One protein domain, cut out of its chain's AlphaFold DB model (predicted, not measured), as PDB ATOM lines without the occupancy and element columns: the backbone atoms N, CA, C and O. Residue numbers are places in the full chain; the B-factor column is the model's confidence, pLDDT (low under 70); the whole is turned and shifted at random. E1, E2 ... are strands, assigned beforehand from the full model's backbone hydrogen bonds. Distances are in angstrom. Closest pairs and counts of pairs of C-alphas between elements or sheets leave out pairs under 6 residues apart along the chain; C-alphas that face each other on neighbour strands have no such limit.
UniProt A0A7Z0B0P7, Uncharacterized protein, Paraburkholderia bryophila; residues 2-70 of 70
ATOM      1  N   ILE A   2     132.995  72.956  31.911       97.62
ATOM      2  CA  ILE A   2     133.403  72.894  30.506       97.62
ATOM      3  C   ILE A   2     134.826  72.338  30.478       97.62
ATOM      4  O   ILE A   2     135.684  72.804  31.235       97.62
ATOM      5  N   VAL A   3     135.074  71.357  29.611       98.12
ATOM      6  CA  VAL A   3     136.403  70.769  29.403       98.12
ATOM      7  C   VAL A   3     136.865  70.965  27.963       98.12
ATOM      8  O   VAL A   3     136.049  70.943  27.043       98.12
ATOM      9  N   ASN A   4     138.170  71.160  27.761       97.31
ATOM     10  CA  ASN A   4     138.756  71.291  26.426       97.31
ATOM     11  C   ASN A   4     138.976  69.920  25.742       97.31
ATOM     12  O   ASN A   4     138.680  68.876  26.320       97.31
ATOM     13  N   ALA A   5     139.558  69.906  24.535       96.12
ATOM     14  CA  ALA A   5     139.817  68.679  23.763       96.12
ATOM     15  C   ALA A   5     140.743  67.655  24.451       96.12
ATOM     16  O   ALA A   5     140.705  66.475  24.126       96.12
ATOM     17  N   SER A   6     141.572  68.096  25.400       95.94
ATOM     18  CA  SER A   6     142.407  67.225  26.245       95.94
ATOM     19  C   SER A   6     141.730  66.843  27.570       95.94
ATOM     20  O   SER A   6     142.383  66.352  28.485       95.94
ATOM     21  N   HIS A   7     140.434  67.132  27.696       96.31
ATOM     22  CA  HIS A   7     139.628  67.001  28.905       96.31
ATOM     23  C   HIS A   7     140.149  67.777  30.133       96.31
ATOM     24  O   HIS A   7     139.840  67.439  31.277       96.31
ATOM     25  N   ARG A   8     140.912  68.856  29.921       97.88
ATOM     26  CA  ARG A   8     141.255  69.808  30.986       97.88
ATOM     27  C   ARG A   8     140.051  70.692  31.289       97.88
ATOM     28  O   ARG A   8     139.430  71.208  30.359       97.88
ATOM     29  N   VAL A   9     139.761  70.900  32.570       97.81
ATOM     30  CA  VAL A   9     138.702  71.805  33.033       97.81
ATOM     31  C   VAL A   9     139.096  73.248  32.721       97.81
ATOM     32  O   VAL A   9     140.158  73.715  33.129       97.81
ATOM     33  N   ILE A  10     138.246  73.959  31.979       97.12
ATOM     34  CA  ILE A  10     138.442  75.377  31.621       97.12
ATOM     35  C   ILE A  10     137.387  76.296  32.242       97.12
ATOM     36  O   ILE A  10     137.574  77.506  32.276       97.12
ATOM     37  N   ALA A  11     136.297  75.722  32.754       97.06
ATOM     38  CA  ALA A  11     135.321  76.407  33.592       97.06
ATOM     39  C   ALA A  11     134.605  75.391  34.491       97.06
ATOM     40  O   ALA A  11     134.249  74.296  34.035       97.06
ATOM     41  N   SER A  12     134.333  75.756  35.739       96.69
ATOM     42  CA  SER A  12     133.516  74.965  36.661       96.69
ATOM     43  C   SER A  12     132.556  75.870  37.426       96.69
ATOM     44  O   SER A  12     132.840  77.042  37.621       96.69
ATOM     45  N   SER A  13     131.406  75.337  37.836       94.81
ATOM     46  CA  SER A  13     130.409  76.072  38.626       94.81
ATOM     47  C   SER A  13     130.724  76.099  40.121       94.81
ATOM     48  O   SER A  13     130.096  76.847  40.858       94.81
ATOM     49  N   ASP A  14     131.637  75.245  40.581       91.88
ATOM     50  CA  ASP A  14     132.136  75.222  41.959       91.88
ATOM     51  C   ASP A  14     133.522  75.875  42.094       91.88
ATOM     52  O   ASP A  14     134.128  75.790  43.160       91.88
ATOM     53  N   ASP A  15     134.022  76.486  41.010       86.38
ATOM     54  CA  ASP A  15     135.343  77.114  40.870       86.38
ATOM     55  C   ASP A  15     136.547  76.217  41.218       86.38
ATOM     56  O   ASP A  15     137.682  76.685  41.324       86.38
ATOM     57  N   LYS A  16     136.343  74.901  41.348       87.69
ATOM     58  CA  LYS A  16     137.419  73.949  41.642       87.69
ATOM     59  C   LYS A  16     138.079  73.456  40.361       87.69
ATOM     60  O   LYS A  16     137.428  73.270  39.335       87.69
ATOM     61  N   GLY A  17     139.393  73.239  40.437       85.81
ATOM     62  CA  GLY A  17     140.154  72.542  39.397       85.81
ATOM     63  C   GLY A  17     140.277  73.282  38.060       85.81
ATOM     64  O   GLY A  17     140.781  72.709  37.098       85.81
ATOM     65  N   VAL A  18     139.846  74.543  37.960       91.88
ATOM     66  CA  VAL A  18     139.935  75.324  36.718       91.88
ATOM     67  C   VAL A  18     141.406  75.492  36.320       91.88
ATOM     68  O   VAL A  18     142.212  75.984  37.098       91.88
ATOM     69  N   LEU A  19     141.751  75.065  35.101       93.06
ATOM     70  CA  LEU A  19     143.104  74.991  34.517       93.06
ATOM     71  C   LEU A  19     144.071  73.959  35.127       93.06
ATOM     72  O   LEU A  19     145.036  73.591  34.450       93.06
ATOM     73  N   ASP A  20     143.772  73.414  36.305       94.12
ATOM     74  CA  ASP A  20     144.617  72.429  36.993       94.12
ATOM     75  C   ASP A  20     144.117  70.980  36.842       94.12
ATOM     76  O   ASP A  20     144.916  70.048  36.725       94.12
ATOM     77  N   GLU A  21     142.802  70.765  36.779       95.06
ATOM     78  CA  GLU A  21     142.184  69.439  36.731       95.06
ATOM     79  C   GLU A  21     142.065  68.898  35.297       95.06
ATOM     80  O   GLU A  21     141.662  69.594  34.359       95.06
ATOM     81  N   GLN A  22     142.365  67.606  35.133       95.88
ATOM     82  CA  GLN A  22     141.927  66.814  33.983       95.88
ATOM     83  C   GLN A  22     140.780  65.897  34.396       95.88
ATOM     84  O   GLN A  22     140.983  64.900  35.093       95.88
ATOM     85  N   PHE A  23     139.584  66.201  33.909       96.06
ATOM     86  CA  PHE A  23     138.413  65.375  34.142       96.06
ATOM     87  C   PHE A  23     138.388  64.249  33.108       96.06
ATOM     88  O   PHE A  23     138.157  64.499  31.932       96.06
ATOM     89  N   ARG A  24     138.633  62.996  33.502       94.69
ATOM     90  CA  ARG A  24     138.676  61.852  32.568       94.69
ATOM     91  C   ARG A  24     137.286  61.510  32.016       94.69
ATOM     92  O   ARG A  24     136.656  60.549  32.450       94.69
ATOM     93  N   LEU A  25     136.814  62.293  31.052       96.88
ATOM     94  CA  LEU A  25     135.518  62.105  30.419       96.88
ATOM     95  C   LEU A  25     135.525  60.847  29.543       96.88
ATOM     96  O   LEU A  25     136.277  60.765  28.573       96.88
ATOM     97  N   ASN A  26     134.661  59.883  29.861       96.69
ATOM     98  CA  ASN A  26     134.367  58.764  28.973       96.69
ATOM     99  C   ASN A  26     133.150  59.097  28.103       96.69
ATOM    100  O   ASN A  26     132.042  59.233  28.617       96.69
ATOM    101  N   THR A  27     133.357  59.232  26.796       96.88
ATOM    102  CA  THR A  27     132.283  59.557  25.850       96.88
ATOM    103  C   THR A  27     131.726  58.340  25.121       96.88
ATOM    104  O   THR A  27     130.690  58.466  24.473       96.88
ATOM    105  N   ASP A  28     132.398  57.183  25.180       96.50
ATOM    106  CA  ASP A  28     132.057  55.997  24.377       96.50
ATOM    107  C   ASP A  28     131.874  56.327  22.875       96.50
ATOM    108  O   ASP A  28     130.982  55.824  22.196       96.50
ATOM    109  N   GLY A  29     132.663  57.283  22.363       95.69
ATOM    110  CA  GLY A  29     132.572  57.768  20.980       95.69
ATOM    111  C   GLY A  29     131.328  58.611  20.660       95.69
ATOM    112  O   GLY A  29     131.125  58.984  19.505       95.69
ATOM    113  N   ARG A  30     130.490  58.935  21.650       97.50
ATOM    114  CA  ARG A  30     129.242  59.687  21.460       97.50
ATOM    115  C   ARG A  30     129.470  61.190  21.578       97.50
ATOM    116  O   ARG A  30     130.325  61.667  22.324       97.50
ATOM    117  N   SER A  31     128.652  61.959  20.864       96.62
ATOM    118  CA  SER A  31     128.620  63.417  20.998       96.62
ATOM    119  C   SER A  31     127.876  63.864  22.252       96.62
ATOM    120  O   SER A  31     128.196  64.912  22.787       96.62
ATOM    121  N   ALA A  32     126.924  63.085  22.761       98.25
ATOM    122  CA  ALA A  32     126.243  63.356  24.020       98.25
ATOM    123  C   ALA A  32     125.830  62.048  24.699       98.25
ATOM    124  O   ALA A  32     125.640  61.023  24.037       98.25
ATOM    125  N   GLY A  33     125.678  62.085  26.016       98.44
ATOM    126  CA  GLY A  33     125.279  60.922  26.794       98.44
ATOM    127  C   GLY A  33     125.449  61.134  28.286       98.44
ATOM    128  O   GLY A  33     125.703  62.243  28.756       98.44
ATOM    129  N   PHE A  34     125.305  60.046  29.029       98.50
ATOM    130  CA  PHE A  34     125.578  60.012  30.454       98.50
ATOM    131  C   PHE A  34     126.091  58.634  30.867       98.50
ATOM    132  O   PHE A  34     125.876  57.644  30.165       98.50
ATOM    133  N   TYR A  35     126.760  58.576  32.012       98.12
ATOM    134  CA  TYR A  35     127.171  57.343  32.675       98.12
ATOM    135  C   TYR A  35     127.174  57.536  34.193       98.12
ATOM    136  O   TYR A  35     127.222  58.662  34.691       98.12
ATOM    137  N   GLN A  36     127.112  56.432  34.932       97.38
ATOM    138  CA  GLN A  36     127.224  56.439  36.388       97.38
ATOM    139  C   GLN A  36     128.629  56.038  36.826       97.38
ATOM    140  O   GLN A  36     129.253  55.150  36.243       97.38
ATOM    141  N   LEU A  37     129.115  56.705  37.866       95.69
ATOM    142  CA  LEU A  37     130.320  56.326  38.590       95.69
ATOM    143  C   LEU A  37     129.983  55.287  39.663       95.69
ATOM    144  O   LEU A  37     128.842  55.165  40.107       95.69
ATOM    145  N   SER A  38     131.001  54.566  40.131       94.75
ATOM    146  CA  SER A  38     130.862  53.578  41.209       94.75
ATOM    147  C   SER A  38     130.362  54.171  42.531       94.75
ATOM    148  O   SER A  38     129.820  53.444  43.354       94.75
ATOM    149  N   ASP A  39     130.555  55.474  42.745       94.56
ATOM    150  CA  ASP A  39     130.102  56.206  43.936       94.56
ATOM    151  C   ASP A  39     128.655  56.727  43.820       94.56
ATOM    152  O   ASP A  39     128.188  57.471  44.681       94.56
ATOM    153  N   GLY A  40     127.938  56.344  42.758       95.69
ATOM    154  CA  GLY A  40     126.541  56.707  42.531       95.69
ATOM    155  C   GLY A  40     126.330  58.077  41.887       95.69
ATOM    156  O   GLY A  40     125.185  58.434  41.604       95.69
ATOM    157  N   ARG A  41     127.392  58.850  41.614       96.62
ATOM    158  CA  ARG A  41     127.267  60.098  40.848       96.62
ATOM    159  C   ARG A  41     126.943  59.815  39.384       96.62
ATOM    160  O   ARG A  41     127.490  58.892  38.781       96.62
ATOM    161  N   THR A  42     126.120  60.673  38.791       97.94
ATOM    162  CA  THR A  42     125.840  60.666  37.351       97.94
ATOM    163  C   THR A  42     126.682  61.728  36.663       97.94
ATOM    164  O   THR A  42     126.679  62.890  37.073       97.94
ATOM    165  N   VAL A  43     127.381  61.340  35.600       98.31
ATOM    166  CA  VAL A  43     128.098  62.249  34.709       98.31
ATOM    167  C   VAL A  43     127.345  62.327  33.391       98.31
ATOM    168  O   VAL A  43     127.232  61.323  32.695       98.31
ATOM    169  N   SER A  44     126.872  63.515  33.029       98.50
ATOM    170  CA  SER A  44     126.255  63.797  31.730       98.50
ATOM    171  C   SER A  44     127.166  64.697  30.910       98.50
ATOM    172  O   SER A  44     127.824  65.580  31.463       98.50
ATOM    173  N   PHE A  45     127.199  64.504  29.595       98.69
ATOM    174  CA  PHE A  45     128.058  65.267  28.700       98.69
ATOM    175  C   PHE A  45     127.397  65.581  27.361       98.69
ATOM    176  O   PHE A  45     126.542  64.837  26.876       98.69
ATOM    177  N   ALA A  46     127.849  66.671  26.747       98.56
ATOM    178  CA  ALA A  46     127.527  67.033  25.375       98.56
ATOM    179  C   ALA A  46     128.708  67.765  24.729       98.56
ATOM    180  O   ALA A  46     129.262  68.698  25.311       98.56
ATOM    181  N   ALA A  47     129.088  67.342  23.528       97.69
ATOM    182  CA  ALA A  47     130.081  67.993  22.694       97.69
ATOM    183  C   ALA A  47     129.552  69.371  22.312       97.69
ATOM    184  O   ALA A  47     128.402  69.501  21.891       97.69
ATOM    185  N   THR A  48     130.388  70.396  22.430       95.38
ATOM    186  CA  THR A  48     130.047  71.728  21.939       95.38
ATOM    187  C   THR A  48     130.300  71.750  20.430       95.38
ATOM    188  O   THR A  48     131.465  71.668  20.010       95.38
ATOM    189  N   PRO A  49     129.251  71.807  19.591       91.81
ATOM    190  CA  PRO A  49     129.442  71.846  18.153       91.81
ATOM    191  C   PRO A  49     130.131  73.153  17.751       91.81
ATOM    192  O   PRO A  49     130.120  74.144  18.480       91.81
ATOM    193  N   GLY A  50     130.747  73.139  16.574       89.75
ATOM    194  CA  GLY A  50     131.168  74.380  15.936       89.75
ATOM    195  C   GLY A  50     129.967  75.156  15.404       89.75
ATOM    196  O   GLY A  50     128.817  74.737  15.556       89.75
ATOM    197  N   TYR A  51     130.237  76.269  14.742       89.25
ATOM    198  CA  TYR A  51     129.211  77.105  14.126       89.25
ATOM    199  C   TYR A  51     129.563  77.364  12.668       89.25
ATOM    200  O   TYR A  51     130.747  77.491  12.384       89.25
ATOM    201  N   GLU A  52     128.553  77.459  11.793       83.06
ATOM    202  CA  GLU A  52     128.557  77.806  10.351       83.06
ATOM    203  C   GLU A  52     129.833  77.517   9.542       83.06
ATOM    204  O   GLU A  52     129.812  76.710   8.619       83.06
ATOM    205  N   SER A  53     130.940  78.182   9.861       87.62
ATOM    206  CA  SER A  53     132.203  78.121   9.124       87.62
ATOM    207  C   SER A  53     133.351  77.401   9.851       87.62
ATOM    208  O   SER A  53     134.429  77.267   9.275       87.62
ATOM    209  N   TYR A  54     133.178  76.931  11.094       87.81
ATOM    210  CA  TYR A  54     134.236  76.258  11.860       87.81
ATOM    211  C   TYR A  54     133.775  74.975  12.559       87.81
ATOM    212  O   TYR A  54     132.643  74.846  13.019       87.81
ATOM    213  N   ARG A  55     134.695  74.004  12.658       89.25
ATOM    214  CA  ARG A  55     134.498  72.773  13.438       89.25
ATOM    215  C   ARG A  55     134.618  73.073  14.929       89.25
ATOM    216  O   ARG A  55     135.452  73.882  15.324       89.25
ATOM    217  N   GLY A  56     133.830  72.382  15.752       91.81
ATOM    218  CA  GLY A  56     133.920  72.511  17.208       91.81
ATOM    219  C   GLY A  56     135.336  72.215  17.702       91.81
ATOM    220  O   GLY A  56     136.019  71.344  17.165       91.81
ATOM    221  N   LEU A  57     135.772  72.922  18.744       95.50
ATOM    222  CA  LEU A  57     137.134  72.828  19.289       95.50
ATOM    223  C   LEU A  57     137.378  71.553  20.120       95.50
ATOM    224  O   LEU A  57     138.329  71.490  20.894       95.50
ATOM    225  N   GLY A  58     136.498  70.556  20.003       95.75
ATOM    226  CA  GLY A  58     136.532  69.326  20.793       95.75
ATOM    227  C   GLY A  58     136.154  69.518  22.262       95.75
ATOM    228  O   GLY A  58     136.500  68.679  23.085       95.75
ATOM    229  N   TRP A  59     135.496  70.624  22.619       97.56
ATOM    230  CA  TRP A  59     135.085  70.859  23.999       97.56
ATOM    231  C   TRP A  59     133.799  70.108  24.329       97.56
ATOM    232  O   TRP A  59     132.987  69.800  23.451       97.56
ATOM    233  N   TYR A  60     133.610  69.851  25.619       98.38
ATOM    234  CA  TYR A  60     132.399  69.246  26.151       98.38
ATOM    235  C   TYR A  60     131.856  70.073  27.313       98.38
ATOM    236  O   TYR A  60     132.602  70.488  28.204       98.38
ATOM    237  N   GLY A  61     130.540  70.260  27.326       98.25
ATOM    238  CA  GLY A  61     129.809  70.569  28.547       98.25
ATOM    239  C   GLY A  61     129.651  69.291  29.367       98.25
ATOM    240  O   GLY A  61     129.308  68.247  28.812       98.25
ATOM    241  N   VAL A  62     129.917  69.369  30.669       98.31
ATOM    242  CA  VAL A  62     129.847  68.236  31.601       98.31
ATOM    243  C   VAL A  62     129.072  68.638  32.851       98.31
ATOM    244  O   VAL A  62     129.354  69.672  33.464       98.31
ATOM    245  N   ILE A  63     128.129  67.796  33.261       97.88
ATOM    246  CA  ILE A  63     127.386  67.911  34.519       97.88
ATOM    247  C   ILE A  63     127.735  66.696  35.371       97.88
ATOM    248  O   ILE A  63     127.645  65.567  34.894       97.88
ATOM    249  N   VAL A  64     128.116  66.930  36.626       96.56
ATOM    250  CA  VAL A  64     128.304  65.878  37.629       96.56
ATOM    251  C   VAL A  64     127.253  66.089  38.702       96.56
ATOM    252  O   VAL A  64     127.231  67.131  39.353       96.56
ATOM    253  N   GLN A  65     126.371  65.113  38.861       96.44
ATOM    254  CA  GLN A  65     125.259  65.173  39.795       96.44
ATOM    255  C   GLN A  65     125.442  64.121  40.887       96.44
ATOM    256  O   GLN A  65     125.636  62.939  40.596       96.44
ATOM    257  N   SER A  66     125.357  64.555  42.143       95.69
ATOM    258  CA  SER A  66     125.298  63.651  43.289       95.69
ATOM    259  C   SER A  66     123.967  62.897  43.331       95.69
ATOM    260  O   SER A  66     122.943  63.458  42.930       95.69
ATOM    261  N   PRO A  67     123.953  61.645  43.821       93.31
ATOM    262  CA  PRO A  67     122.701  60.951  44.089       93.31
ATOM    263  C   PRO A  67     121.846  61.777  45.056       93.31
ATOM    264  O   PRO A  67     122.373  62.505  45.900       93.31
ATOM    265  N   ALA A  68     120.523  61.678  44.921       87.38
ATOM    266  CA  ALA A  68     119.621  62.309  45.874       87.38
ATOM    267  C   ALA A  68     119.867  61.712  47.266       87.38
ATOM    268  O   ALA A  68     119.910  60.491  47.419       87.38
ATOM    269  N   THR A  69     120.038  62.569  48.270       82.81
ATOM    270  CA  THR A  69     119.998  62.129  49.666       82.81
ATOM    271  C   THR A  69     118.562  61.716  49.983       82.81
ATOM    272  O   THR A  69     117.637  62.461  49.652       82.81
ATOM    273  N   ALA A  70     118.387  60.521  50.553       68.06
ATOM    274  CA  ALA A  70     117.091  60.028  51.023       68.06
ATOM    275  C   ALA A  70     116.566  60.836  52.219       68.06
ATOM    276  O   ALA A  70     117.408  61.360  52.986       68.06
TER     277      ALA A  70
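AT A GLANCE: This is residues 2 to 70 of the 70 residues of an uncharacterized protein of Paraburkholderia bryophila (UniProt A0A7Z0B0P7). Little of the domain is regular structure: a small sheet of three antiparallel strands, E2 E3 E4, has the loop of residues 48 to 59 reaching beyond one end and the last residues beyond the other. Short E1 and its loops lie past E4, and residues 23 to 31 cross one face of the sheet to E2. The 69 printed residues include four named strands, E1 to E4, and no named helix; the class is all strand, with 20 residues in named elements. It is elongated, 48 by 25 by 16 A, and only just compact, close to loose, with a radius of gyration of the C-alphas of 13.0 A.

HOW THE PARTS SIT: E1, residues 9 to 11, pairs with no named strand and is apart from E2, residues 32 to 36, E3, residues 42 to 47, and E4, residues 60 to 65. E2, E3 and E4 form a meander, each strand the antiparallel neighbour of the one before. Hairpin E2 and E3 stands at 163 degrees, with N 35 and O 43 2.9 A apart; hairpin E3 and E4 at 166 degrees, with N 44 and O 63 2.9 A apart.

IN THESE COORDINATES: E1 begins at C-alpha 9 (138.702, 71.805, 33.033) and spans 5.7 A, E2 14.2 A, E3 16.9 A and E4 15.9 A, ending at C-alpha 65 (125.259, 65.173, 39.795).

THE WHOLE: The C-alphas of Ser 53 and Ala 70, the two farthest apart, are 48.1 A apart. The printed part has no cut. Links E1 to E2 and E3 to E4 are long. Residue 70 alone is under pLDDT 70.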